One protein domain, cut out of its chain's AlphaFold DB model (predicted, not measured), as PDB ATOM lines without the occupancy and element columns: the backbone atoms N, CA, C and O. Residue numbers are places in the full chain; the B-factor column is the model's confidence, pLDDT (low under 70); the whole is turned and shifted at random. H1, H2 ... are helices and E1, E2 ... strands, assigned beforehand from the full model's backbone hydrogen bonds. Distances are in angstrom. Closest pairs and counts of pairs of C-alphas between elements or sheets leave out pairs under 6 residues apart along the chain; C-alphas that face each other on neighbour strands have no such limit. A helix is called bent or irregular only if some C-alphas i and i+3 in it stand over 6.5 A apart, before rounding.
ATOM      1  N   TRP A 306      15.783  33.711  27.483       60.81
ATOM      2  CA  TRP A 306      16.917  33.407  28.373       60.81
ATOM      3  C   TRP A 306      17.975  34.520  28.440       60.81
ATOM      4  O   TRP A 306      18.739  34.601  29.401       60.81
ATOM      5  N   LYS A 307      18.041  35.389  27.420       52.94
ATOM      6  CA  LYS A 307      18.880  36.598  27.456       52.94
ATOM      7  C   LYS A 307      18.206  37.682  28.288       52.94
ATOM      8  O   LYS A 307      18.878  38.288  29.112       52.94
ATOM      9  N   ALA A 308      16.892  37.858  28.127       49.12
ATOM     10  CA  ALA A 308      16.107  38.826  28.897       49.12
ATOM     11  C   ALA A 308      16.152  38.551  30.413       49.12
ATOM     12  O   ALA A 308      16.275  39.471  31.211       49.12
ATOM     13  N   THR A 309      16.159  37.276  30.802       47.78
ATOM     14  CA  THR A 309      16.285  36.844  32.205       47.78
ATOM     15  C   THR A 309      17.706  36.962  32.778       47.78
ATOM     16  O   THR A 309      17.879  36.875  33.990       47.78
ATOM     17  N   SER A 310      18.727  37.183  31.941       42.81
ATOM     18  CA  SER A 310      20.127  37.330  32.374       42.81
ATOM     19  C   SER A 310      20.593  38.792  32.482       42.81
ATOM     20  O   SER A 310      21.657  39.041  33.038       42.81
ATOM     21  N   SER A 311      19.858  39.759  31.916       40.41
ATOM     22  CA  SER A 311      20.339  41.139  31.710       40.41
ATOM     23  C   SER A 311      19.812  42.190  32.699       40.41
ATOM     24  O   SER A 311      20.070  43.375  32.501       40.41
ATOM     25  N   LEU A 312      19.093  41.794  33.750       40.38
ATOM     26  CA  LEU A 312      18.571  42.697  34.782       40.38
ATOM     27  C   LEU A 312      19.075  42.253  36.160       40.38
ATOM     28  O   LEU A 312      18.339  41.587  36.875       40.38
ATOM     29  N   ASP A 313      20.357  42.508  36.443       34.84
ATOM     30  CA  ASP A 313      20.914  42.890  37.757       34.84
ATOM     31  C   ASP A 313      22.445  42.770  37.720       34.84
ATOM     32  O   ASP A 313      23.011  41.679  37.667       34.84
ATOM     33  N   SER A 314      23.139  43.910  37.733       34.94
ATOM     34  CA  SER A 314      24.605  43.969  37.804       34.94
ATOM     35  C   SER A 314      25.157  44.041  39.231       34.94
ATOM     36  O   SER A 314      26.375  44.043  39.367       34.94
ATOM     37  N   ASP A 315      24.321  44.060  40.278       33.41
ATOM     38  CA  ASP A 315      24.797  44.323  41.650       33.41
ATOM     39  C   ASP A 315      24.456  43.276  42.724       33.41
ATOM     40  O   ASP A 315      24.909  43.419  43.859       33.41
ATOM     41  N   HIS A 316      23.788  42.161  42.408       33.84
ATOM     42  CA  HIS A 316      23.616  41.070  43.377       33.84
ATOM     43  C   HIS A 316      23.830  39.684  42.752       33.84
ATOM     44  O   HIS A 316      23.432  39.409  41.626       33.84
ATOM     45  N   ASN A 317      24.533  38.827  43.500       30.55
ATOM     46  CA  ASN A 317      24.957  37.467  43.161       30.55
ATOM     47  C   ASN A 317      23.999  36.698  42.237       30.55
ATOM     48  O   ASN A 317      23.016  36.148  42.719       30.55
ATOM     49  N   GLY A 318      24.359  36.551  40.957       35.97
ATOM     50  CA  GLY A 318      24.110  35.357  40.129       35.97
ATOM     51  C   GLY A 318      22.686  34.782  40.056       35.97
ATOM     52  O   GLY A 318      22.529  33.646  39.609       35.97
ATOM     53  N   GLN A 319      21.664  35.519  40.481       33.62
ATOM     54  CA  GLN A 319      20.261  35.146  40.405       33.62
ATOM     55  C   GLN A 319      19.722  35.637  39.067       33.62
ATOM     56  O   GLN A 319      19.628  36.832  38.814       33.62
ATOM     57  N   VAL A 320      19.377  34.692  38.194       37.06
ATOM     58  CA  VAL A 320      18.557  34.951  37.007       37.06
ATOM     59  C   VAL A 320      17.239  35.523  37.515       37.06
ATOM     60  O   VAL A 320      16.470  34.820  38.176       37.06
ATOM     61  N   THR A 321      17.033  36.821  37.317       35.34
ATOM     62  CA  THR A 321      15.983  37.553  38.011       35.34
ATOM     63  C   THR A 321      14.616  37.115  37.510       35.34
ATOM     64  O   THR A 321      14.317  37.100  36.316       35.34
ATOM     65  N   GLY A 322      13.745  36.769  38.460       37.66
ATOM     66  CA  GLY A 322      12.345  36.440  38.215       37.66
ATOM     67  C   GLY A 322      11.532  37.570  37.572       37.66
ATOM     68  O   GLY A 322      10.366  37.349  37.284       37.66
ATOM     69  N   SER A 323      12.117  38.743  37.311       44.53
ATOM     70  CA  SER A 323      11.434  39.983  36.925       44.53
ATOM     71  C   SER A 323      10.791  39.957  35.534       44.53
ATOM     72  O   SER A 323       9.737  40.553  35.353       44.53
ATOM     73  N   SER A 324      11.374  39.251  34.555       48.53
ATOM     74  CA  SER A 324      10.827  39.202  33.181       48.53
ATOM     75  C   SER A 324       9.664  38.218  33.009       48.53
ATOM     76  O   SER A 324       8.959  38.270  32.005       48.53
ATOM     77  N   LEU A 325       9.487  37.296  33.962       58.12
ATOM     78  CA  LEU A 325       8.419  36.293  33.942       58.12
ATOM     79  C   LEU A 325       7.433  36.452  35.096       58.12
ATOM     80  O   LEU A 325       6.319  35.950  34.986       58.12
ATOM     81  N   SER A 326       7.795  37.172  36.157       57.44
ATOM     82  CA  SER A 326       6.873  37.567  37.213       57.44
ATOM     83  C   SER A 326       5.889  38.608  36.706       57.44
ATOM     84  O   SER A 326       6.282  39.592  36.085       57.44
ATOM     85  N   GLY A 327       4.618  38.412  37.011       65.81
ATOM     86  CA  GLY A 327       3.557  39.318  36.607       65.81
ATOM     87  C   GLY A 327       2.221  38.602  36.590       65.81
ATOM     88  O   GLY A 327       2.140  37.393  36.831       65.81
ATOM     89  N   ASP A 328       1.178  39.367  36.304       72.44
ATOM     90  CA  ASP A 328      -0.148  38.818  36.094       72.44
ATOM     91  C   ASP A 328      -0.350  38.504  34.609       72.44
ATOM     92  O   ASP A 328      -0.144  39.356  33.742       72.44
ATOM     93  N   TYR A 329      -0.762  37.269  34.324       83.31
ATOM     94  CA  TYR A 329      -1.011  36.789  32.967       83.31
ATOM     95  C   TYR A 329      -2.498  36.521  32.758       83.31
ATOM     96  O   TYR A 329      -3.170  35.942  33.618       83.31
ATOM     97  N   VAL A 330      -3.005  36.888  31.580       87.00
ATOM     98  CA  VAL A 330      -4.292  36.381  31.092       87.00
ATOM     99  C   VAL A 330      -4.051  35.059  30.388       87.00
ATOM    100  O   VAL A 330      -3.312  34.995  29.405       87.00
ATOM    101  N   GLN A 331      -4.701  34.008  30.876       88.44
ATOM    102  CA  GLN A 331      -4.681  32.702  30.235       88.44
ATOM    103  C   GLN A 331      -5.669  32.656  29.058       88.44
ATOM    104  O   GLN A 331      -6.852  32.960  29.203       88.44
ATOM    105  N   LEU A 332      -5.180  32.276  27.881       92.75
ATOM    106  CA  LEU A 332      -5.968  32.097  26.663       92.75
ATOM    107  C   LEU A 332      -5.913  30.626  26.262       92.75
ATOM    108  O   LEU A 332      -4.832  30.099  26.011       92.75
ATOM    109  N   PHE A 333      -7.067  29.966  26.197       93.81
ATOM    110  CA  PHE A 333      -7.157  28.567  25.780       93.81
ATOM    111  C   PHE A 333      -7.264  28.469  24.267       93.81
ATOM    112  O   PHE A 333      -8.237  28.962  23.709       93.81
ATOM    113  N   ILE A 334      -6.289  27.843  23.615       95.38
ATOM    114  CA  ILE A 334      -6.146  27.870  22.156       95.38
ATOM    115  C   ILE A 334      -6.305  26.472  21.577       95.38
ATOM    116  O   ILE A 334      -5.666  25.522  22.034       95.38
ATOM    117  N   GLN A 335      -7.105  26.381  20.518       93.19
ATOM    118  CA  GLN A 335      -7.286  25.194  19.685       93.19
ATOM    119  C   GLN A 335      -7.246  25.567  18.205       93.19
ATOM    120  O   GLN A 335      -7.295  26.746  17.863       93.19
ATOM    121  N   LEU A 336      -7.172  24.565  17.327       94.00
ATOM    122  CA  LEU A 336      -7.313  24.760  15.886       94.00
ATOM    123  C   LEU A 336      -8.656  24.234  15.379       94.00
ATOM    124  O   LEU A 336      -9.109  23.156  15.769       94.00
ATOM    125  N   THR A 337      -9.234  24.985  14.450       94.69
ATOM    126  CA  THR A 337     -10.343  24.560  13.590       94.69
ATOM    127  C   THR A 337      -9.850  23.641  12.464       94.69
ATOM    128  O   THR A 337      -8.645  23.482  12.246       94.69
ATOM    129  N   ALA A 338     -10.775  23.042  11.711       92.38
ATOM    130  CA  ALA A 338     -10.475  22.143  10.590       92.38
ATOM    131  C   ALA A 338      -9.644  22.801   9.469       92.38
ATOM    132  O   ALA A 338      -8.905  22.128   8.753       92.38
ATOM    133  N   ASP A 339      -9.759  24.120   9.319       94.38
ATOM    134  CA  ASP A 339      -9.009  24.973   8.391       94.38
ATOM    135  C   ASP A 339      -7.730  25.576   9.008       94.38
ATOM    136  O   ASP A 339      -7.107  26.456   8.417       94.38
ATOM    137  N   ASN A 340      -7.286  25.050  10.156       93.69
ATOM    138  CA  ASN A 340      -6.065  25.424  10.878       93.69
ATOM    139  C   ASN A 340      -6.032  26.872  11.395       93.69
ATOM    140  O   ASN A 340      -4.947  27.442  11.544       93.69
ATOM    141  N   VAL A 341      -7.195  27.456  11.699       96.44
ATOM    142  CA  VAL A 341      -7.297  28.782  12.323       96.44
ATOM    143  C   VAL A 341      -7.212  28.629  13.846       96.44
ATOM    144  O   VAL A 341      -8.016  27.891  14.425       96.44
ATOM    145  N   PRO A 342      -6.265  29.305  14.525       96.81
ATOM    146  CA  PRO A 342      -6.208  29.297  15.981       96.81
ATOM    147  C   PRO A 342      -7.366  30.082  16.595       96.81
ATOM    148  O   PRO A 342      -7.508  31.282  16.353       96.81
ATOM    149  N   VAL A 343      -8.169  29.416  17.421       96.06
ATOM    150  CA  VAL A 343      -9.367  29.963  18.072       96.06
ATOM    151  C   VAL A 343      -9.306  29.815  19.585       96.06
ATOM    152  O   VAL A 343      -8.663  28.897  20.103       96.06
ATOM    153  N   LEU A 344      -9.985  30.720  20.294       94.44
ATOM    154  CA  LEU A 344     -10.077  30.693  21.747       94.44
ATOM    155  C   LEU A 344     -11.295  29.902  22.215       94.44
ATOM    156  O   LEU A 344     -12.433  30.356  22.068       94.44
ATOM    157  N   TYR A 345     -11.049  28.741  22.821       93.19
ATOM    158  CA  TYR A 345     -12.080  27.952  23.487       93.19
ATOM    159  C   TYR A 345     -11.466  26.877  24.409       93.19
ATOM    160  O   TYR A 345     -10.511  26.206  24.015       93.19
ATOM    161  N   PRO A 346     -11.984  26.686  25.639       90.62
ATOM    162  CA  PRO A 346     -11.343  25.849  26.651       90.62
ATOM    163  C   PRO A 346     -11.665  24.350  26.558       90.62
ATOM    164  O   PRO A 346     -10.949  23.547  27.154       90.62
ATOM    165  N   GLU A 347     -12.711  23.944  25.836       90.88
ATOM    166  CA  GLU A 347     -13.124  22.535  25.722       90.88
ATOM    167  C   GLU A 347     -12.902  21.996  24.301       90.88
ATOM    168  O   GLU A 347     -12.896  22.762  23.348       90.88
ATOM    169  N   PHE A 348     -12.679  20.694  24.107       90.06
ATOM    170  CA  PHE A 348     -12.467  20.160  22.746       90.06
ATOM    171  C   PHE A 348     -13.737  20.140  21.881       90.06
ATOM    172  O   PHE A 348     -13.656  20.073  20.651       90.06
ATOM    173  N   THR A 349     -14.907  20.167  22.516       91.38
ATOM    174  CA  THR A 349     -16.209  20.128  21.853       91.38
ATOM    175  C   THR A 349     -17.017  21.376  22.177       91.38
ATOM    176  O   THR A 349     -16.946  21.942  23.268       91.38
ATOM    177  N   VAL A 350     -17.821  21.808  21.213       91.00
ATOM    178  CA  VAL A 350     -18.852  22.821  21.413       91.00
ATOM    179  C   VAL A 350     -20.219  22.149  21.376       91.00
ATOM    180  O   VAL A 350     -20.510  21.352  20.487       91.00
ATOM    181  N   ASN A 351     -21.072  22.465  22.350       89.25
ATOM    182  CA  ASN A 351     -22.461  22.022  22.328       89.25
ATOM    183  C   ASN A 351     -23.289  22.963  21.449       89.25
ATOM    184  O   ASN A 351     -23.375  24.161  21.728       89.25
ATOM    185  N   HIS A 352     -23.922  22.401  20.426       89.69
ATOM    186  CA  HIS A 352     -24.866  23.095  19.568       89.69
ATOM    187  C   HIS A 352     -26.155  22.267  19.476       89.69
ATOM    188  O   HIS A 352     -26.158  21.137  18.991       89.69
ATOM    189  N   HIS A 353     -27.253  22.808  20.015       88.06
ATOM    190  CA  HIS A 353     -28.570  22.153  20.090       88.06
ATOM    191  C   HIS A 353     -28.574  20.735  20.700       88.06
ATOM    192  O   HIS A 353     -29.356  19.877  20.291       88.06
ATOM    193  N   GLY A 354     -27.732  20.483  21.707       87.12
ATOM    194  CA  GLY A 354     -27.655  19.185  22.384       87.12
ATOM    195  C   GLY A 354     -26.739  18.171  21.697       87.12
ATOM    196  O   GLY A 354     -26.636  17.044  22.174       87.12
ATOM    197  N   ILE A 355     -26.062  18.566  20.617       88.75
ATOM    198  CA  ILE A 355     -25.037  17.770  19.941       88.75
ATOM    199  C   ILE A 355     -23.671  18.348  20.308       88.75
ATOM    200  O   ILE A 355     -23.436  19.546  20.150       88.75
ATOM    201  N   GLU A 356     -22.770  17.501  20.800       90.25
ATOM    202  CA  GLU A 356     -21.371  17.873  21.019       90.25
ATOM    203  C   GLU A 356     -20.586  17.711  19.720       90.25
ATOM    204  O   GLU A 356     -20.499  16.615  19.166       90.25
ATOM    205  N   ILE A 357     -20.033  18.815  19.225       90.88
ATOM    206  CA  ILE A 357     -19.298  18.858  17.965       90.88
ATOM    207  C   ILE A 357     -17.827  19.170  18.264       90.88
ATOM    208  O   ILE A 357     -17.551  20.207  18.872       90.88
ATOM    209  N   PRO A 358     -16.871  18.322  17.850       91.38
ATOM    210  CA  PRO A 358     -15.449  18.627  17.955       91.38
ATOM    211  C   PRO A 358     -15.064  19.889  17.184       91.38
ATOM    212  O   PRO A 358     -15.381  20.028  16.003       91.38
ATOM    213  N   ILE A 359     -14.316  20.789  17.821       91.62
ATOM    214  CA  ILE A 359     -13.885  22.047  17.187       91.62
ATOM    215  C   ILE A 359     -12.965  21.776  15.995       91.62
ATOM    216  O   ILE A 359     -13.061  22.447  14.971       91.62
ATOM    217  N   CYS A 360     -12.149  20.726  16.076       90.19
ATOM    218  CA  CYS A 360     -11.275  20.293  14.988       90.19
ATOM    219  C   CYS A 360     -12.025  19.813  13.726       90.19
ATOM    220  O   CYS A 360     -11.391  19.566  12.703       90.19
ATOM    221  N   HIS A 361     -13.356  19.668  13.777       91.12
ATOM    222  CA  HIS A 361     -14.205  19.342  12.623       91.12
ATOM    223  C   HIS A 361     -14.945  20.548  12.043       91.12
ATOM    224  O   HIS A 361     -15.507  20.440  10.955       91.12
ATOM    225  N   LEU A 362     -14.947  21.680  12.743       92.94
ATOM    226  CA  LEU A 362     -15.590  22.910  12.296       92.94
ATOM    227  C   LEU A 362     -14.579  23.784  11.563       92.94
ATOM    228  O   LEU A 362     -13.441  23.907  12.008       92.94
ATOM    229  N   THR A 363     -14.987  24.428  10.471       95.56
ATOM    230  CA  THR A 363     -14.231  25.577   9.947       95.56
ATOM    231  C   THR A 363     -14.399  26.775  10.879       95.56
ATOM    232  O   THR A 363     -15.360  26.833  11.652       95.56
ATOM    233  N   TYR A 364     -13.507  27.763  10.794       95.44
ATOM    234  CA  TYR A 364     -13.642  28.975  11.605       95.44
ATOM    235  C   TYR A 364     -14.989  29.684  11.398       95.44
ATOM    236  O   TYR A 364     -15.639  30.052  12.371       95.44
ATOM    237  N   GLU A 365     -15.465  29.785  10.157       94.94
ATOM    238  CA  GLU A 365     -16.781  30.368   9.849       94.94
ATOM    239  C   GLU A 365     -17.926  29.631  10.563       94.94
ATOM    240  O   GLU A 365     -18.808  30.253  11.153       94.94
ATOM    241  N   GLN A 366     -17.903  28.294  10.573       95.06
ATOM    242  CA  GLN A 366     -18.915  27.497  11.274       95.06
ATOM    243  C   GLN A 366     -18.824  27.679  12.791       95.06
ATOM    244  O   GLN A 366     -19.843  27.851  13.458       95.06
ATOM    245  N   PHE A 367     -17.609  27.670  13.335       94.56
ATOM    246  CA  PHE A 367     -17.361  27.892  14.755       94.56
ATOM    247  C   PHE A 367     -17.846  29.281  15.207       94.56
ATOM    248  O   PHE A 367     -18.529  29.400  16.228       94.56
ATOM    249  N   LYS A 368     -17.584  30.317  14.401       93.25
ATOM    250  CA  LYS A 368     -18.049  31.688  14.626       93.25
ATOM    251  C   LYS A 368     -19.575  31.790  14.621       93.25
ATOM    252  O   LYS A 368     -20.140  32.455  15.485       93.25
ATOM    253  N   LEU A 369     -20.262  31.104  13.702       92.19
ATOM    254  CA  LEU A 369     -21.730  31.074  13.670       92.19
ATOM    255  C   LEU A 369     -22.325  30.493  14.959       92.19
ATOM    256  O   LEU A 369     -23.228  31.097  15.540       92.19
ATOM    257  N   VAL A 370     -21.776  29.376  15.449       91.25
ATOM    258  CA  VAL A 370     -22.197  28.773  16.725       91.25
ATOM    259  C   VAL A 370     -21.982  29.750  17.886       91.25
ATOM    260  O   VAL A 370     -22.850  29.893  18.752       91.25
ATOM    261  N   GLY A 371     -20.852  30.462  17.885       88.06
ATOM    262  CA  GLY A 371     -20.576  31.533  18.837       88.06
ATOM    263  C   GLY A 371     -21.623  32.645  18.779       88.06
ATOM    264  O   GLY A 371     -22.188  33.009  19.808       88.06
ATOM    265  N   ASN A 372     -21.929  33.164  17.592       87.19
ATOM    266  CA  ASN A 372     -22.863  34.278  17.403       87.19
ATOM    267  C   ASN A 372     -24.282  33.956  17.873       87.19
ATOM    268  O   ASN A 372     -24.919  34.791  18.514       87.19
ATOM    269  N   GLU A 373     -24.771  32.742  17.626       86.12
ATOM    270  CA  GLU A 373     -26.076  32.314  18.137       86.12
ATOM    271  C   GLU A 373     -26.108  32.248  19.667       86.12
ATOM    272  O   GLU A 373     -27.084  32.663  20.298       86.12
ATOM    273  N   ARG A 374     -25.020  31.774  20.282       82.50
ATOM    274  CA  ARG A 374     -24.893  31.701  21.741       82.50
ATOM    275  C   ARG A 374     -24.830  33.092  22.377       82.50
ATOM    276  O   ARG A 374     -25.480  33.324  23.395       82.50
ATOM    277  N   HIS A 375     -24.112  34.025  21.757       81.56
ATOM    278  CA  HIS A 375     -24.059  35.425  22.183       81.56
ATOM    279  C   HIS A 375     -25.413  36.134  22.006       81.56
ATOM    280  O   HIS A 375     -25.864  36.832  22.915       81.56
ATOM    281  N   ALA A 376     -26.129  35.873  20.906       76.44
ATOM    282  CA  ALA A 376     -27.470  36.412  20.673       76.44
ATOM    283  C   ALA A 376     -28.478  35.965  21.748       76.44
ATOM    284  O   ALA A 376     -29.276  36.774  22.222       76.44
ATOM    285  N   GLN A 377     -28.407  34.706  22.195       74.12
ATOM    286  CA  GLN A 377     -29.203  34.214  23.329       74.12
ATOM    287  C   GLN A 377     -28.848  34.915  24.651       74.12
ATOM    288  O   GLN A 377     -29.713  35.080  25.510       74.12
ATOM    289  N   MET A 378     -27.595  35.347  24.809       68.44
ATOM    290  CA  MET A 378     -27.083  36.034  26.001       68.44
ATOM    291  C   MET A 378     -27.150  37.571  25.920       68.44
ATOM    292  O   MET A 378     -26.684  38.235  26.843       68.44
ATOM    293  N   GLN A 379     -27.740  38.145  24.862       66.25
ATOM    294  CA  GLN A 379     -27.793  39.597  24.605       66.25
ATOM    295  C   GLN A 379     -26.411  40.285  24.579       66.25
ATOM    296  O   GLN A 379     -26.298  41.481  24.846       66.25
ATOM    297  N   SER A 380     -25.352  39.547  24.247       66.25
ATOM    298  CA  SER A 380     -23.999  40.072  24.060       66.25
ATOM    299  C   SER A 380     -23.662  40.128  22.565       66.25
ATOM    300  O   SER A 380     -24.103  39.286  21.790       66.25
ATOM    301  N   SER A 381     -22.924  41.153  22.130       68.25
ATOM    302  CA  SER A 381     -22.466  41.304  20.737       68.25
ATOM    303  C   SER A 381     -20.952  41.147  20.673       68.25
ATOM    304  O   SER A 381     -20.256  41.712  21.513       68.25
ATOM    305  N   GLU A 382     -20.438  40.456  19.654       70.69
ATOM    306  CA  GLU A 382     -18.999  40.302  19.374       70.69
ATOM    307  C   GLU A 382     -18.274  41.661  19.346       70.69
ATOM    308  O   GLU A 382     -17.263  41.855  20.017       70.69
ATOM    309  N   SER A 383     -18.853  42.656  18.664       70.12
ATOM    310  CA  SER A 383     -18.311  44.021  18.610       70.12
ATOM    311  C   SER A 383     -18.257  44.702  19.979       70.12
ATOM    312  O   SER A 383     -17.318  45.437  20.273       70.12
ATOM    313  N   ALA A 384     -19.242  44.438  20.839       71.75
ATOM    314  CA  ALA A 384     -19.251  44.959  22.200       71.75
ATOM    315  C   ALA A 384     -18.171  44.285  23.059       71.75
ATOM    316  O   ALA A 384     -17.580  44.950  23.906       71.75
ATOM    317  N   LEU A 385     -17.875  43.002  22.815       75.69
ATOM    318  CA  LEU A 385     -16.777  42.297  23.475       75.69
ATOM    319  C   LEU A 385     -15.419  42.876  23.067       75.69
ATOM    320  O   LEU A 385     -14.639  43.226  23.947       75.69
ATOM    321  N   LEU A 386     -15.158  43.057  21.770       76.38
ATOM    322  CA  LEU A 386     -13.899  43.641  21.287       76.38
ATOM    323  C   LEU A 386     -13.685  45.066  21.819       76.38
ATOM    324  O   LEU A 386     -12.631  45.360  22.373       76.38
ATOM    325  N   HIS A 387     -14.715  45.918  21.776       76.25
ATOM    326  CA  HIS A 387     -14.639  47.255  22.376       76.25
ATOM    327  C   HIS A 387     -14.447  47.227  23.895       76.25
ATOM    328  O   HIS A 387     -13.809  48.120  24.451       76.25
ATOM    329  N   SER A 388     -14.992  46.218  24.582       75.44
ATOM    330  CA  SER A 388     -14.749  46.051  26.012       75.44
ATOM    331  C   SER A 388     -13.292  45.680  26.298       75.44
ATOM    332  O   SER A 388     -12.737  46.206  27.254       75.44
ATOM    333  N   LEU A 389     -12.654  44.857  25.453       77.69
ATOM    334  CA  LEU A 389     -11.245  44.467  25.604       77.69
ATOM    335  C   LEU A 389     -10.302  45.667  25.484       77.69
ATOM    336  O   LEU A 389      -9.393  45.794  26.303       77.69
ATOM    337  N   ASP A 390     -10.562  46.576  24.539       76.06
ATOM    338  CA  ASP A 390      -9.763  47.797  24.356       76.06
ATOM    339  C   ASP A 390      -9.812  48.720  25.595       76.06
ATOM    340  O   ASP A 390      -8.874  49.471  25.866       76.06
ATOM    341  N   ALA A 391     -10.914  48.678  26.355       73.62
ATOM    342  CA  ALA A 391     -11.160  49.536  27.514       73.62
ATOM    343  C   ALA A 391     -10.764  48.903  28.865       73.62
ATOM    344  O   ALA A 391     -10.888  49.560  29.903       73.62
ATOM    345  N   MET A 392     -10.325  47.640  28.886       71.31
ATOM    346  CA  MET A 392     -10.056  46.896  30.123       71.31
ATOM    347  C   MET A 392      -8.715  47.277  30.767       71.31
ATOM    348  O   MET A 392      -7.693  47.419  30.096       71.31
ATOM    349  N   SER A 393      -8.707  47.395  32.101       69.56
ATOM    350  CA  SER A 393      -7.494  47.602  32.901       69.56
ATOM    351  C   SER A 393      -6.964  46.285  33.492       69.56
ATOM    352  O   SER A 393      -7.649  45.260  33.511       69.56
ATOM    353  N   ILE A 394      -5.736  46.325  34.023       66.38
ATOM    354  CA  ILE A 394      -5.083  45.198  34.717       66.38
ATOM    355  C   ILE A 394      -5.886  44.744  35.955       66.38
ATOM    356  O   ILE A 394      -5.809  43.586  36.358       66.38
ATOM    357  N   ASP A 395      -6.710  45.605  36.553       68.12
ATOM    358  CA  ASP A 395      -7.423  45.264  37.790       68.12
ATOM    359  C   ASP A 395      -8.487  44.162  37.583       68.12
ATOM    360  O   ASP A 395      -8.736  43.361  38.494       68.12
ATOM    361  N   ASP A 396      -9.009  44.034  36.355       71.69
ATOM    362  CA  ASP A 396     -10.131  43.163  35.976       71.69
ATOM    363  C   ASP A 396      -9.728  41.870  35.235       71.69
ATOM    364  O   ASP A 396     -10.573  41.210  34.626       71.69
ATOM    365  N   LEU A 397      -8.466  41.433  35.313       74.81
ATOM    366  CA  LEU A 397      -7.944  40.222  34.637       74.81
ATOM    367  C   LEU A 397      -8.837  38.972  34.775       74.81
ATOM    368  O   LEU A 397      -9.018  38.210  33.827       74.81
ATOM    369  N   ALA A 398      -9.444  38.781  35.948       74.44
ATOM    370  CA  ALA A 398     -10.359  37.676  36.230       74.44
ATOM    371  C   ALA A 398     -11.649  37.714  35.390       74.44
ATOM    372  O   ALA A 398     -12.255  36.684  35.077       74.44
ATOM    373  N   HIS A 399     -12.124  38.917  35.072       77.31
ATOM    374  CA  HIS A 399     -13.240  39.129  34.165       77.31
ATOM    375  C   HIS A 399     -12.797  38.935  32.712       77.31
ATOM    376  O   HIS A 399     -13.451  38.172  32.002       77.31
ATOM    377  N   VAL A 400     -11.651  39.506  32.317       79.19
ATOM    378  CA  VAL A 400     -11.067  39.346  30.969       79.19
ATOM    379  C   VAL A 400     -10.913  37.870  30.608       79.19
ATOM    380  O   VAL A 400     -11.398  37.421  29.574       79.19
ATOM    381  N   HIS A 401     -10.326  37.088  31.513       82.00
ATOM    382  CA  HIS A 401     -10.152  35.649  31.352       82.00
ATOM    383  C   HIS A 401     -11.479  34.918  31.089       82.00
ATOM    384  O   HIS A 401     -11.569  34.076  30.199       82.00
ATOM    385  N   ARG A 402     -12.536  35.252  31.844       80.00
ATOM    386  CA  ARG A 402     -13.863  34.638  31.672       80.00
ATOM    387  C   ARG A 402     -14.497  34.992  30.337       80.00
ATOM    388  O   ARG A 402     -15.040  34.108  29.686       80.00
ATOM    389  N   VAL A 403     -14.430  36.264  29.953       82.00
ATOM    390  CA  VAL A 403     -15.000  36.749  28.694       82.00
ATOM    391  C   VAL A 403     -14.299  36.094  27.506       82.00
ATOM    392  O   VAL A 403     -14.964  35.556  26.623       82.00
ATOM    393  N   LEU A 404     -12.963  36.066  27.513       85.88
ATOM    394  CA  LEU A 404     -12.170  35.483  26.431       85.88
ATOM    395  C   LEU A 404     -12.363  33.969  26.309       85.88
ATOM    396  O   LEU A 404     -12.465  33.466  25.190       85.88
ATOM    397  N   ALA A 405     -12.498  33.251  27.427       83.94
ATOM    398  CA  ALA A 405     -12.752  31.809  27.423       83.94
ATOM    399  C   ALA A 405     -14.068  31.415  26.722       83.94
ATOM    400  O   ALA A 405     -14.183  30.295  26.236       83.94
ATOM    401  N   THR A 406     -15.059  32.307  26.633       82.50
ATOM    402  CA  THR A 406     -16.346  32.032  25.963       82.50
ATOM    403  C   THR A 406     -16.582  32.902  24.730       82.50
ATOM    404  O   THR A 406     -17.723  33.038  24.300       82.50
ATOM    405  N   SER A 407     -15.529  33.510  24.182       85.75
ATOM    406  CA  SER A 407     -15.635  34.554  23.153       85.75
ATOM    407  C   SER A 407     -15.813  34.037  21.724       85.75
ATOM    408  O   SER A 407     -16.343  34.766  20.893       85.75
ATOM    409  N   PHE A 408     -15.403  32.796  21.428       90.75
ATOM    410  CA  PHE A 408     -15.379  32.234  20.066       90.75
ATOM    411  C   PHE A 408     -14.512  33.031  19.068       90.75
ATOM    412  O   PHE A 408     -14.662  32.887  17.855       90.75
ATOM    413  N   LEU A 409     -13.587  33.852  19.572       92.12
ATOM    414  CA  LEU A 409     -12.724  34.702  18.757       92.12
ATOM    415  C   LEU A 409     -11.470  33.958  18.267       92.12
ATOM    416  O   LEU A 409     -10.973  33.049  18.943       92.12
ATOM    417  N   PRO A 410     -10.905  34.362  17.119       95.81
ATOM    418  CA  PRO A 410      -9.620  33.872  16.655       95.81
ATOM    419  C   PRO A 410      -8.487  34.541  17.448       95.81
ATOM    420  O   PRO A 410      -8.585  35.698  17.865       95.81
ATOM    421  N   LEU A 411      -7.364  33.837  17.606       95.81
ATOM    422  CA  LEU A 411      -6.198  34.330  18.349       95.81
ATOM    423  C   LEU A 411      -5.686  35.675  17.817       95.81
ATOM    424  O   LEU A 411      -5.295  36.545  18.594       95.81
ATOM    425  N   ARG A 412      -5.728  35.847  16.493       94.44
ATOM    426  CA  ARG A 412      -5.308  37.065  15.795       94.44
ATOM    427  C   ARG A 412      -6.020  38.313  16.312       94.44
ATOM    428  O   ARG A 412      -5.365  39.306  16.618       94.44
ATOM    429  N   GLU A 413      -7.349  38.263  16.396       92.06
ATOM    430  CA  GLU A 413      -8.167  39.404  16.823       92.06
ATOM    431  C   GLU A 413      -7.945  39.699  18.303       92.06
ATOM    432  O   GLU A 413      -7.734  40.849  18.682       92.06
ATOM    433  N   VAL A 414      -7.886  38.655  19.133       92.00
ATOM    434  CA  VAL A 414      -7.655  38.812  20.574       92.00
ATOM    435  C   VAL A 414      -6.301  39.458  20.847       92.00
ATOM    436  O   VAL A 414      -6.234  40.410  21.616       92.00
ATOM    437  N   LEU A 415      -5.222  39.001  20.207       91.81
ATOM    438  CA  LEU A 415      -3.901  39.607  20.404       91.81
ATOM    439  C   LEU A 415      -3.841  41.060  19.916       91.81
ATOM    440  O   LEU A 415      -3.119  41.853  20.525       91.81
ATOM    441  N   GLY A 416      -4.581  41.394  18.853       89.25
ATOM    442  CA  GLY A 416      -4.663  42.744  18.290       89.25
ATOM    443  C   GLY A 416      -5.415  43.750  19.166       89.25
ATOM    444  O   GLY A 416      -5.006  44.906  19.218       89.25
ATOM    445  N   HIS A 417      -6.463  43.309  19.869       88.31
ATOM    446  CA  HIS A 417      -7.289  44.154  20.745       88.31
ATOM    447  C   HIS A 417      -6.868  44.129  22.216       88.31
ATOM    448  O   HIS A 417      -7.164  45.048  22.974       88.31
ATOM    449  N   LEU A 418      -6.166  43.082  22.657       87.00
ATOM    450  CA  LEU A 418      -5.697  43.024  24.034       87.00
ATOM    451  C   LEU A 418      -4.678  44.156  24.278       87.00
ATOM    452  O   LEU A 418      -3.705  44.253  23.521       87.00
ATOM    453  N   PRO A 419      -4.824  44.957  25.349       84.44
ATOM    454  CA  PRO A 419      -3.862  45.990  25.717       84.44
ATOM    455  C   PRO A 419      -2.419  45.469  25.816       84.44
ATOM    456  O   PRO A 419      -2.153  44.384  26.344       84.44
ATOM    457  N   THR A 420      -1.452  46.222  25.287       80.56
ATOM    458  CA  THR A 420      -0.041  45.796  25.163       80.56
ATOM    459  C   THR A 420       0.667  45.594  26.505       80.56
ATOM    460  O   THR A 420       1.609  44.810  26.581       80.56
ATOM    461  N   ASN A 421       0.178  46.236  27.569       79.00
ATOM    462  CA  ASN A 421       0.651  46.094  28.946       79.00
ATOM    463  C   ASN A 421       0.217  44.782  29.626       79.00
ATOM    464  O   ASN A 421       0.770  44.441  30.668       79.00
ATOM    465  N   ILE A 422      -0.754  44.053  29.070       82.50
ATOM    466  CA  ILE A 422      -1.214  42.773  29.619       82.50
ATOM    467  C   ILE A 422      -0.340  41.636  29.076       82.50
ATOM    468  O   ILE A 422      -0.172  41.481  27.862       82.50
ATOM    469  N   HIS A 423       0.208  40.828  29.984       86.81
ATOM    470  CA  HIS A 423       0.955  39.618  29.645       86.81
ATOM    471  C   HIS A 423       0.018  38.443  29.368       86.81
ATOM    472  O   HIS A 423      -1.091  38.364  29.902       86.81
ATOM    473  N   VAL A 424       0.464  37.517  28.521       90.00
ATOM    474  CA  VAL A 424      -0.404  36.473  27.970       90.00
ATOM    475  C   VAL A 424       0.178  35.089  28.211       90.00
ATOM    476  O   VAL A 424       1.313  34.808  27.829       90.00
ATOM    477  N   ASN A 425      -0.612  34.212  28.824       91.88
ATOM    478  CA  ASN A 425      -0.331  32.784  28.881       91.88
ATOM    479  C   ASN A 425      -1.172  32.067  27.815       91.88
ATOM    480  O   ASN A 425      -2.389  31.952  27.938       91.88
ATOM    481  N   LEU A 426      -0.525  31.581  26.763       95.06
ATOM    482  CA  LEU A 426      -1.156  30.820  25.694       95.06
ATOM    483  C   LEU A 426      -1.218  29.346  26.114       95.06
ATOM    484  O   LEU A 426      -0.238  28.613  25.973       95.06
ATOM    485  N   CYS A 427      -2.370  28.925  26.639       94.06
ATOM    486  CA  CYS A 427      -2.645  27.547  27.034       94.06
ATOM    487  C   CYS A 427      -3.139  26.746  25.832       94.06
ATOM    488  O   CYS A 427      -4.271  26.892  25.371       94.06
ATOM    489  N   ILE A 428      -2.265  25.906  25.299       95.38
ATOM    490  CA  ILE A 428      -2.484  25.204  24.046       95.38
ATOM    491  C   ILE A 428      -3.118  23.848  24.322       95.38
ATOM    492  O   ILE A 428      -2.544  22.987  24.987       95.38
ATOM    493  N   LEU A 429      -4.310  23.652  23.773       92.94
ATOM    494  CA  LEU A 429      -5.096  22.444  23.942       92.94
ATOM    495  C   LEU A 429      -4.885  21.539  22.732       92.94
ATOM    496  O   LEU A 429      -5.588  21.620  21.725       92.94
ATOM    497  N   TYR A 430      -3.882  20.672  22.843       91.06
ATOM    498  CA  TYR A 430      -3.568  19.672  21.830       91.06
ATOM    499  C   TYR A 430      -4.060  18.285  22.288       91.06
ATOM    500  O   TYR A 430      -3.570  17.775  23.304       91.06
ATOM    501  N   PRO A 431      -5.034  17.673  21.588       88.00
ATOM    502  CA  PRO A 431      -5.662  16.432  22.034       88.00
ATOM    503  C   PRO A 431      -4.680  15.259  22.011       88.00
ATOM    504  O   PRO A 431      -3.963  15.044  21.033       88.00
ATOM    505  N   SER A 432      -4.669  14.453  23.071       83.50
ATOM    506  CA  SER A 432      -3.908  13.204  23.112       83.50
ATOM    507  C   SER A 432      -4.567  12.113  22.257       83.50
ATOM    508  O   SER A 432      -5.723  12.220  21.840       83.50
ATOM    509  N   LEU A 433      -3.854  11.007  22.022       78.12
ATOM    510  CA  LEU A 433      -4.427   9.833  21.352       78.12
ATOM    511  C   LEU A 433      -5.584   9.199  22.141       78.12
ATOM    512  O   LEU A 433      -6.435   8.541  21.541       78.12
ATOM    513  N   ALA A 434      -5.607   9.359  23.469       78.31
ATOM    514  CA  ALA A 434      -6.711   8.904  24.308       78.31
ATOM    515  C   ALA A 434      -7.944   9.792  24.095       78.31
ATOM    516  O   ALA A 434      -9.010   9.265  23.781       78.31
ATOM    517  N   ASP A 435      -7.760  11.117  24.124       82.75
ATOM    518  CA  ASP A 435      -8.829  12.088  23.853       82.75
ATOM    519  C   ASP A 435      -9.428  11.866  22.457       82.75
ATOM    520  O   ASP A 435     -10.642  11.845  22.282       82.75
ATOM    521  N   ALA A 436      -8.582  11.608  21.453       81.25
ATOM    522  CA  ALA A 436      -9.045  11.301  20.101       81.25
ATOM    523  C   ALA A 436      -9.997  10.108  20.032       81.25
ATOM    524  O   ALA A 436     -10.963  10.139  19.273       81.25
ATOM    525  N   LYS A 437      -9.736   9.062  20.819       80.62
ATOM    526  CA  LYS A 437     -10.600   7.880  20.874       80.62
ATOM    527  C   LYS A 437     -11.879   8.150  21.658       80.62
ATOM    528  O   LYS A 437     -12.928   7.670  21.246       80.62
ATOM    529  N   GLU A 438     -11.784   8.888  22.761       81.25
ATOM    530  CA  GLU A 438     -12.917   9.197  23.638       81.25
ATOM    531  C   GLU A 438     -13.954  10.076  22.937       81.25
ATOM    532  O   GLU A 438     -15.136   9.741  22.907       81.25
ATOM    533  N   PHE A 439     -13.504  11.159  22.306       79.19
ATOM    534  CA  PHE A 439     -14.379  12.131  21.651       79.19
ATOM    535  C   PHE A 439     -14.619  11.835  20.164       79.19
ATOM    536  O   PHE A 439     -15.284  12.606  19.474       79.19
ATOM    537  N   GLY A 440     -14.064  10.736  19.642       74.44
ATOM    538  CA  GLY A 440     -14.209  10.358  18.236       74.44
ATOM    539  C   GLY A 440     -13.586  11.369  17.272       74.44
ATOM    540  O   GLY A 440     -14.094  11.562  16.163       74.44
ATOM    541  N   PHE A 441     -12.494  12.031  17.674       75.94
ATOM    542  CA  PHE A 441     -11.760  12.904  16.768       75.94
ATOM    543  C   PHE A 441     -11.276  12.072  15.578       75.94
ATOM    544  O   PHE A 441     -10.761  10.962  15.720       75.94
ATOM    545  N   GLY A 442     -11.473  12.618  14.382       67.38
ATOM    546  CA  GLY A 442     -10.959  12.042  13.143       67.38
ATOM    547  C   GLY A 442      -9.419  12.030  13.112       67.38
ATOM    548  O   GLY A 442      -8.754  12.105  14.150       67.38
ATOM    549  N   PRO A 443      -8.788  11.947  11.930       66.44
ATOM    550  CA  PRO A 443      -7.339  12.081  11.847       66.44
ATOM    551  C   PRO A 443      -6.899  13.430  12.441       66.44
ATOM    552  O   PRO A 443      -7.197  14.481  11.888       66.44
ATOM    553  N   GLN A 444      -6.223  13.381  13.593       72.56
ATOM    554  CA  GLN A 444      -5.666  14.564  14.251       72.56
ATOM    555  C   GLN A 444      -4.734  15.354  13.327       72.56
ATOM    556  O   GLN A 444      -3.949  14.756  12.583       72.56
ATOM    557  N   THR A 445      -4.805  16.682  13.437       81.88
ATOM    558  CA  THR A 445      -3.857  17.612  12.823       81.88
ATOM    559  C   THR A 445      -2.446  17.293  13.292       81.88
ATOM    560  O   THR A 445      -2.213  17.033  14.472       81.88
ATOM    561  N   ASP A 446      -1.503  17.316  12.357       89.00
ATOM    562  CA  ASP A 446      -0.097  17.099  12.661       89.00
ATOM    563  C   ASP A 446       0.432  18.138  13.661       89.00
ATOM    564  O   ASP A 446       0.160  19.331  13.519       89.00
ATOM    565  N   VAL A 447       1.238  17.701  14.633       91.56
ATOM    566  CA  VAL A 447       1.797  18.580  15.674       91.56
ATOM    567  C   VAL A 447       2.609  19.744  15.094       91.56
ATOM    568  O   VAL A 447       2.603  20.833  15.666       91.56
ATOM    569  N   ASN A 448       3.278  19.556  13.946       93.06
ATOM    570  CA  ASN A 448       4.037  20.632  13.312       93.06
ATOM    571  C   ASN A 448       3.110  21.680  12.718       93.06
ATOM    572  O   ASN A 448       3.315  22.855  12.985       93.06
ATOM    573  N   VAL A 449       2.074  21.258  11.984       93.19
ATOM    574  CA  VAL A 449       1.049  22.172  11.452       93.19
ATOM    575  C   VAL A 449       0.372  22.917  12.598       93.19
ATOM    576  O   VAL A 449       0.194  24.130  12.530       93.19
ATOM    577  N   PHE A 450       0.070  22.205  13.686       94.12
ATOM    578  CA  PHE A 450      -0.573  22.782  14.856       94.12
ATOM    579  C   PHE A 450       0.273  23.886  15.503       94.12
ATOM    580  O   PHE A 450      -0.213  24.991  15.746       94.12
ATOM    581  N   ALA A 451       1.555  23.601  15.746       95.50
ATOM    582  CA  ALA A 451       2.499  24.572  16.285       95.50
ATOM    583  C   ALA A 451       2.739  25.741  15.316       95.50
ATOM    584  O   ALA A 451       2.733  26.892  15.743       95.50
ATOM    585  N   ASP A 452       2.911  25.461  14.021       95.81
ATOM    586  CA  ASP A 452       3.223  26.469  13.005       95.81
ATOM    587  C   ASP A 452       2.080  27.480  12.842       95.81
ATOM    588  O   ASP A 452       2.346  28.680  12.800       95.81
ATOM    589  N   SER A 453       0.817  27.035  12.842       96.31
ATOM    590  CA  SER A 453      -0.348  27.931  12.800       96.31
ATOM    591  C   SER A 453      -0.397  28.894  13.990       96.31
ATOM    592  O   SER A 453      -0.686  30.077  13.818       96.31
ATOM    593  N   ILE A 454      -0.095  28.416  15.202       96.88
ATOM    594  CA  ILE A 454      -0.094  29.258  16.408       96.88
ATOM    595  C   ILE A 454       1.088  30.233  16.378       96.88
ATOM    596  O   ILE A 454       0.913  31.428  16.619       96.88
ATOM    597  N   LEU A 455       2.288  29.742  16.059       96.62
ATOM    598  CA  LEU A 455       3.493  30.567  15.983       96.62
ATOM    599  C   LEU A 455       3.379  31.651  14.909       96.62
ATOM    600  O   LEU A 455       3.818  32.775  15.148       96.62
ATOM    601  N   ALA A 456       2.739  31.360  13.775       96.31
ATOM    602  CA  ALA A 456       2.509  32.339  12.719       96.31
ATOM    603  C   ALA A 456       1.717  33.554  13.217       96.31
ATOM    604  O   ALA A 456       2.128  34.690  12.968       96.31
ATOM    605  N   GLU A 457       0.635  33.336  13.970       95.69
ATOM    606  CA  GLU A 457      -0.172  34.419  14.544       95.69
ATOM    607  C   GLU A 457       0.590  35.203  15.619       95.69
ATOM    608  O   GLU A 457       0.576  36.436  15.626       95.69
ATOM    609  N   VAL A 458       1.322  34.505  16.495       94.75
ATOM    610  CA  VAL A 458       2.115  35.141  17.559       94.75
ATOM    611  C   VAL A 458       3.254  35.985  16.979       94.75
ATOM    612  O   VAL A 458       3.460  37.122  17.404       94.75
ATOM    613  N   PHE A 459       3.982  35.473  15.985       94.31
ATOM    614  CA  PHE A 459       5.075  36.199  15.333       94.31
ATOM    615  C   PHE A 459       4.570  37.366  14.495       94.31
ATOM    616  O   PHE A 459       5.187  38.431  14.498       94.31
ATOM    617  N   HIS A 460       3.443  37.195  13.801       93.06
ATOM    618  CA  HIS A 460       2.785  38.290  13.099       93.06
ATOM    619  C   HIS A 460       2.411  39.416  14.070       93.06
ATOM    620  O   HIS A 460       2.753  40.570  13.823       93.06
ATOM    621  N   HIS A 461       1.778  39.084  15.198       92.19
ATOM    622  CA  HIS A 461       1.444  40.059  16.230       92.19
ATOM    623  C   HIS A 461       2.691  40.760  16.788       92.19
ATOM    624  O   HIS A 461       2.730  41.985  16.828       92.19
ATOM    625  N   ALA A 462       3.737  40.010  17.148       90.06
ATOM    626  CA  ALA A 462       4.976  40.585  17.675       90.06
ATOM    627  C   ALA A 462       5.639  41.567  16.690       90.06
ATOM    628  O   ALA A 462       6.113  42.624  17.108       90.06
ATOM    629  N   ARG A 463       5.642  41.249  15.387       90.69
ATOM    630  CA  ARG A 463       6.128  42.153  14.331       90.69
ATOM    631  C   ARG A 463       5.261  43.405  14.212       90.69
ATOM    632  O   ARG A 463       5.790  44.505  14.339       90.69
ATOM    633  N   ALA A 464       3.948  43.240  14.064       90.56
ATOM    634  CA  ALA A 464       3.010  44.353  13.910       90.56
ATOM    635  C   ALA A 464       3.026  45.310  15.117       90.56
ATOM    636  O   ALA A 464       3.007  46.528  14.961       90.56
ATOM    637  N   SER A 465       3.112  44.777  16.338       88.19
ATOM    638  CA  SER A 465       3.210  45.596  17.548       88.19
ATOM    639  C   SER A 465       4.517  46.378  17.615       88.19
ATOM    640  O   SER A 465       4.503  47.528  18.046       88.19
ATOM    641  N   LYS A 466       5.628  45.797  17.150       85.31
ATOM    642  CA  LYS A 466       6.929  46.470  17.147       85.31
ATOM    643  C   LYS A 466       7.066  47.535  16.054       85.31
ATOM    644  O   LYS A 466       7.773  48.520  16.248       85.31
ATOM    645  N   GLU A 467       6.392  47.352  14.920       87.88
ATOM    646  CA  GLU A 467       6.275  48.389  13.884       87.88
ATOM    647  C   GLU A 467       5.539  49.631  14.409       87.88
ATOM    648  O   GLU A 467       5.928  50.753  14.090       87.88
ATOM    649  N   ASN A 468       4.522  49.431  15.253       85.69
ATOM    650  CA  ASN A 468       3.767  50.518  15.879       85.69
ATOM    651  C   ASN A 468       4.507  51.156  17.067       85.69
ATOM    652  O   ASN A 468       4.475  52.376  17.223       85.69
ATOM    653  N   ASP A 469       5.167  50.347  17.900       83.31
ATOM    654  CA  ASP A 469       5.965  50.791  19.046       83.31
ATOM    655  C   ASP A 469       7.318  50.050  19.084       83.31
ATOM    656  O   ASP A 469       7.377  48.878  19.470       83.31
ATOM    657  N   PRO A 470       8.436  50.719  18.745       81.00
ATOM    658  CA  PRO A 470       9.768  50.113  18.759       81.00
ATOM    659  C   PRO A 470      10.201  49.542  20.118       81.00
ATOM    660  O   PRO A 470      11.084  48.678  20.152       81.00
ATOM    661  N   TYR A 471       9.603  50.016  21.218       75.12
ATOM    662  CA  TYR A 471       9.876  49.573  22.587       75.12
ATOM    663  C   TYR A 471       8.888  48.514  23.087       75.12
ATOM    664  O   TYR A 471       8.955  48.119  24.253       75.12
ATOM    665  N   PHE A 472       7.994  48.025  22.224       78.75
ATOM    666  CA  PHE A 472       7.001  47.026  22.587       78.75
ATOM    667  C   PHE A 472       7.644  45.771  23.192       78.75
ATOM    668  O   PHE A 472       8.435  45.072  22.552       78.75
ATOM    669  N   MET A 473       7.243  45.457  24.426       70.94
ATOM    670  CA  MET A 473       7.609  44.233  25.131       70.94
ATOM    671  C   MET A 473       6.388  43.664  25.860       70.94
ATOM    672  O   MET A 473       6.069  44.063  26.977       70.94
ATOM    673  N   ARG A 474       5.715  42.692  25.233       82.69
ATOM    674  CA  ARG A 474       4.712  41.841  25.890       82.69
ATOM    675  C   ARG A 474       5.344  40.501  26.254       82.69
ATOM    676  O   ARG A 474       5.853  39.807  25.374       82.69
ATOM    677  N   SER A 475       5.257  40.108  27.525       84.31
ATOM    678  CA  SER A 475       5.589  38.740  27.932       84.31
ATOM    679  C   SER A 475       4.511  37.771  27.436       84.31
ATOM    680  O   SER A 475       3.322  37.952  27.718       84.31
ATOM    681  N   ILE A 476       4.937  36.763  26.676       89.44
ATOM    682  CA  ILE A 476       4.101  35.658  26.199       89.44
ATOM    683  C   ILE A 476       4.736  34.359  26.686       89.44
ATOM    684  O   ILE A 476       5.926  34.136  26.466       89.44
ATOM    685  N   VAL A 477       3.940  33.504  27.324       91.31
ATOM    686  CA  VAL A 477       4.353  32.172  27.787       91.31
ATOM    687  C   VAL A 477       3.484  31.125  27.103       91.31
ATOM    688  O   VAL A 477       2.269  31.297  27.014       91.31
ATOM    689  N   PHE A 478       4.092  30.039  26.630       94.56
ATOM    690  CA  PHE A 478       3.362  28.883  26.117       94.56
ATOM    691  C   PHE A 478       3.205  27.829  27.209       94.56
ATOM    692  O   PHE A 478       4.197  27.366  27.777       94.56
ATOM    693  N   THR A 479       1.968  27.411  27.461       93.56
ATOM    694  CA  THR A 479       1.648  26.319  28.382       93.56
ATOM    695  C   THR A 479       0.839  25.237  27.685       93.56
ATOM    696  O   THR A 479       0.061  25.514  26.778       93.56
ATOM    697  N   SER A 480       1.017  23.982  28.081       93.31
ATOM    698  CA  SER A 480       0.159  22.877  27.644       93.31
ATOM    699  C   SER A 480       0.298  21.701  28.602       93.31
ATOM    700  O   SER A 480       1.354  21.498  29.195       93.31
ATOM    701  N   TYR A 481      -0.767  20.914  28.739       89.94
ATOM    702  CA  TYR A 481      -0.746  19.630  29.449       89.94
ATOM    703  C   TYR A 481      -0.217  18.480  28.580       89.94
ATOM    704  O   TYR A 481       0.046  17.389  29.083       89.94
ATOM    705  N   ASN A 482      -0.078  18.709  27.273       91.19
ATOM    706  CA  ASN A 482       0.405  17.717  26.329       91.19
ATOM    707  C   ASN A 482       1.902  17.951  26.035       91.19
ATOM    708  O   ASN A 482       2.262  19.011  25.512       91.19
ATOM    709  N   PRO A 483       2.784  16.981  26.340       91.50
ATOM    710  CA  PRO A 483       4.219  17.144  26.143       91.50
ATOM    711  C   PRO A 483       4.594  17.287  24.664       91.50
ATOM    712  O   PRO A 483       5.487  18.068  24.357       91.50
ATOM    713  N   ASP A 484       3.891  16.626  23.741       91.19
ATOM    714  CA  ASP A 484       4.251  16.601  22.320       91.19
ATOM    715  C   ASP A 484       4.247  18.006  21.709       91.19
ATOM    716  O   ASP A 484       5.177  18.381  20.988       91.19
ATOM    717  N   ILE A 485       3.222  18.806  22.028       93.81
ATOM    718  CA  ILE A 485       3.111  20.183  21.540       93.81
ATOM    719  C   ILE A 485       4.087  21.120  22.263       93.81
ATOM    720  O   ILE A 485       4.648  22.008  21.625       93.81
ATOM    721  N   CYS A 486       4.368  20.899  23.556       94.56
ATOM    722  CA  CYS A 486       5.411  21.644  24.270       94.56
ATOM    723  C   CYS A 486       6.784  21.429  23.625       94.56
ATOM    724  O   CYS A 486       7.511  22.391  23.387       94.56
ATOM    725  N   ILE A 487       7.128  20.176  23.307       93.56
ATOM    726  CA  ILE A 487       8.387  19.830  22.641       93.56
ATOM    727  C   ILE A 487       8.430  20.518  21.269       93.56
ATOM    728  O   ILE A 487       9.413  21.193  20.966       93.56
ATOM    729  N   ALA A 488       7.356  20.436  20.476       94.75
ATOM    730  CA  ALA A 488       7.288  21.077  19.163       94.75
ATOM    731  C   ALA A 488       7.487  22.600  19.228       94.75
ATOM    732  O   ALA A 488       8.324  23.134  18.502       94.75
ATOM    733  N   LEU A 489       6.773  23.297  20.114       95.06
ATOM    734  CA  LEU A 489       6.895  24.749  20.277       95.06
ATOM    735  C   LEU A 489       8.280  25.158  20.764       95.06
ATOM    736  O   LEU A 489       8.829  26.142  20.284       95.06
ATOM    737  N   ASN A 490       8.854  24.408  21.703       93.19
ATOM    738  CA  ASN A 490      10.175  24.707  22.236       93.19
ATOM    739  C   ASN A 490      11.246  24.542  21.154       93.19
ATOM    740  O   ASN A 490      12.068  25.418  20.967       93.19
ATOM    741  N   TRP A 491      11.203  23.463  20.371       92.50
ATOM    742  CA  TRP A 491      12.181  23.253  19.303       92.50
ATOM    743  C   TRP A 491      11.976  24.167  18.091       92.50
ATOM    744  O   TRP A 491      12.926  24.394  17.349       92.50
ATOM    745  N   LYS A 492      10.776  24.709  17.867       93.38
ATOM    746  CA  LYS A 492      10.495  25.588  16.722       93.38
ATOM    747  C   LYS A 492      10.842  27.055  16.961       93.38
ATOM    748  O   LYS A 492      10.978  27.781  15.978       93.38
ATOM    749  N   GLN A 493      10.976  27.514  18.211       90.50
ATOM    750  CA  GLN A 493      11.248  28.927  18.470       90.50
ATOM    751  C   GLN A 493      12.058  29.214  19.746       90.50
ATOM    752  O   GLN A 493      11.816  28.588  20.771       90.50
ATOM    753  N   PRO A 494      12.946  30.227  19.710       87.25
ATOM    754  CA  PRO A 494      13.741  30.655  20.861       87.25
ATOM    755  C   PRO A 494      13.203  31.869  21.650       87.25
ATOM    756  O   PRO A 494      13.786  32.287  22.651       87.25
ATOM    757  N   ASN A 495      12.165  32.551  21.182       85.56
ATOM    758  CA  ASN A 495      11.798  33.866  21.712       85.56
ATOM    759  C   ASN A 495      10.977  33.790  23.003       85.56
ATOM    760  O   ASN A 495      11.176  34.614  23.892       85.56
ATOM    761  N   PHE A 496      10.119  32.783  23.131       88.44
ATOM    762  CA  PHE A 496       9.133  32.646  24.195       88.44
ATOM    763  C   PHE A 496       9.365  31.364  25.007       88.44
ATOM    764  O   PHE A 496       9.654  30.311  24.431       88.44
ATOM    765  N   PRO A 497       9.238  31.410  26.341       88.50
ATOM    766  CA  PRO A 497       9.383  30.230  27.180       88.50
ATOM    767  C   PRO A 497       8.214  29.258  26.994       88.50
ATOM    768  O   PRO A 497       7.057  29.658  26.838       88.50
ATOM    769  N   VAL A 498       8.530  27.969  27.096       91.44
ATOM    770  CA  VAL A 498       7.554  26.877  27.132       91.44
ATOM    771  C   VAL A 498       7.569  26.232  28.516       91.44
ATOM    772  O   VAL A 498       8.637  25.949  29.072       91.44
ATOM    773  N   PRO A 574      -6.838  29.115  41.371       41.94
ATOM    774  CA  PRO A 574      -8.196  28.780  40.929       41.94
ATOM    775  C   PRO A 574      -9.104  30.000  40.671       41.94
ATOM    776  O   PRO A 574     -10.264  29.828  40.309       41.94
ATOM    777  N   MET A 575      -8.612  31.228  40.878       35.34
ATOM    778  CA  MET A 575      -9.371  32.485  40.789       35.34
ATOM    779  C   MET A 575      -8.885  33.386  39.642       35.34
ATOM    780  O   MET A 575      -8.788  34.598  39.812       35.34
ATOM    781  N   SER A 576      -8.599  32.816  38.462       44.50
ATOM    782  CA  SER A 576      -8.407  33.554  37.187       44.50
ATOM    783  C   SER A 576      -7.338  34.666  37.179       44.50
ATOM    784  O   SER A 576      -7.262  35.446  36.238       44.50
ATOM    785  N   ARG A 577      -6.506  34.727  38.222       36.03
ATOM    786  CA  ARG A 577      -5.237  35.447  38.270       36.03
ATOM    787  C   ARG A 577      -4.163  34.388  38.336       36.03
ATOM    788  O   ARG A 577      -3.962  33.798  39.394       36.03
ATOM    789  N   GLU A 578      -3.502  34.107  37.225       44.03
ATOM    790  CA  GLU A 578      -2.249  33.367  37.280       44.03
ATOM    791  C   GLU A 578      -1.179  34.343  37.740       44.03
ATOM    792  O   GLU A 578      -0.523  35.005  36.939       44.03
ATOM    793  N   ARG A 579      -1.060  34.482  39.062       37.16
ATOM    794  CA  ARG A 579       0.077  35.181  39.634       37.16
ATOM    795  C   ARG A 579       1.281  34.271  39.472       37.16
ATOM    796  O   ARG A 579       1.387  33.230  40.129       37.16
ATOM    797  N   VAL A 580       2.165  34.661  38.567       41.47
ATOM    798  CA  VAL A 580       3.464  34.025  38.416       41.47
ATOM    799  C   VAL A 580       4.350  34.589  39.506       41.47
ATOM    800  O   VAL A 580       5.075  35.559  39.313       41.47
ATOM    801  N   ASP A 581       4.260  33.984  40.681       37.34
ATOM    802  CA  ASP A 581       5.322  34.107  41.657       37.34
ATOM    803  C   ASP A 581       6.336  33.012  41.299       37.34
ATOM    804  O   ASP A 581       6.052  31.831  41.547       37.34
TER     805      ASP A 581
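What this domain is: This is residues 306 to 498 and 574 to 581 of the 585 residues of the protein "Nuc-2 protein" of Coccidioides immitis RMSCC 3703 (UniProt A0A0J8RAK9). A strongly twisted sheet makes the core: the parallel strands E1, E5 and E6 run side by side, short strands E2 and E7 lie along the other side of E1, and helices H3, H4, H6 and H7 pack round it. At one end of the longest axis the hairpin E3 and E4 stands with H1 as a small outlying part, and H5 lies off to one side of the body, nearer to this end; at the other end residues 306 to 326 reach away as a tail with no named element. The printed part has 201 residues with seven named helices and seven named strands, which follow along the chain as four strands, E1 to E4, four helices, H1 to H4, and then E5, H5, H6, E6, H7 and E7; the larger sheet is branched and mixed, the smaller antiparallel, and the class is mixed, helices and strands. The whole is compact, with a radius of gyration of the C-alphas of 17.8 A, yet elongated, spanning 61 by 38 by 35 A.

Where its parts are: The branched sheet holds E1, residues 327 to 336 and 27.6 A long, from C-alpha 327 at (3.557, 39.318, 36.607); E2, residues 342 to 344; E5, residues 423 to 428, 15.8 A; E6, residues 476 to 480, 13.5 A; and E7, residues 578 to 580, whose C-alpha 580 is at (3.464, 34.025, 38.416). The smaller sheet holds E3, residues 349 to 352, and E4, residues 355 to 358. The helices are H1, residues 364 to 377, 20.2 A; H2, residues 382 to 390; H3, residues 394 to 405, 17.1 A; H4, residues 411 to 417; H5, residues 433 to 438; H6, residues 447 to 468, 32.0 A, from C-alpha 447 at (1.797, 18.580, 15.674); and H7, residues 483 to 492, 14.1 A. H3 is irregular: C-alphas 395 and 398 are 8.3 A apart.

How they stand to each other: E1 has E5 parallel on one side, with N 332 and O 425 2.8 A apart. On the other side of E1 are E2, antiparallel and a hairpin with it, N 343 to O 335 2.8 A, and E7, antiparallel, N 580 to O 327 3.2 A. E6 is parallel to E5, N 426 to O 477 2.8 A. E5, H5 and H6, and E6 form a strand-helix-strand unit, two parallel neighbour strands with helices between, its crossover right-handed. H3 lies over E1 at a height over the sheet of 8.7 A and runs along the strands, at 12 degrees to E1 on the local plane; the closest C-alphas, of Val 330 and His 401, are 5.9 A apart. H6 lies over E1 at a height of 7.2 A, slantwise to the strands at 50 degrees on the local plane. H4 is on the sheet too and touches H6, closest C-alphas Arg 412 and Glu 457 at 5.9 A, at a shallow tilt of 17 degrees, the same way. H7 only grazes the sheet with residues 485 to 490 and touches H6, Ala 451 to Leu 489 5.9 A between C-alphas, at a steep tilt of 48 degrees. H2 is not on the branched sheet but touches H4, C-alphas of Asp 390 and His 417 5.7 A apart. In the hairpin E3 and E4, N 350 and O 357 are 2.8 A apart; the closest C-alphas of E3 and H1, His 352 and Val 370, are 6.9 A apart. H5 touches no helix. Each O i to N i+4 pair is within hydrogen-bond range in H1, H2, H4, H5 and H7; H3 has 5 of 8 and H6 17 of 18.

The domain as a whole: The C-alphas farthest apart, of Asp 315 and His 353, are 61.7 A apart. Residues 499 to 573 are not printed, and C-alphas 498 and 574 are 21.0 A apart across the cut. Of the links printed whole, none is long. Mean pLDDT of the printed part is 80.0; 39 residues are under 70, among them 306 to 327 and 574 to 581.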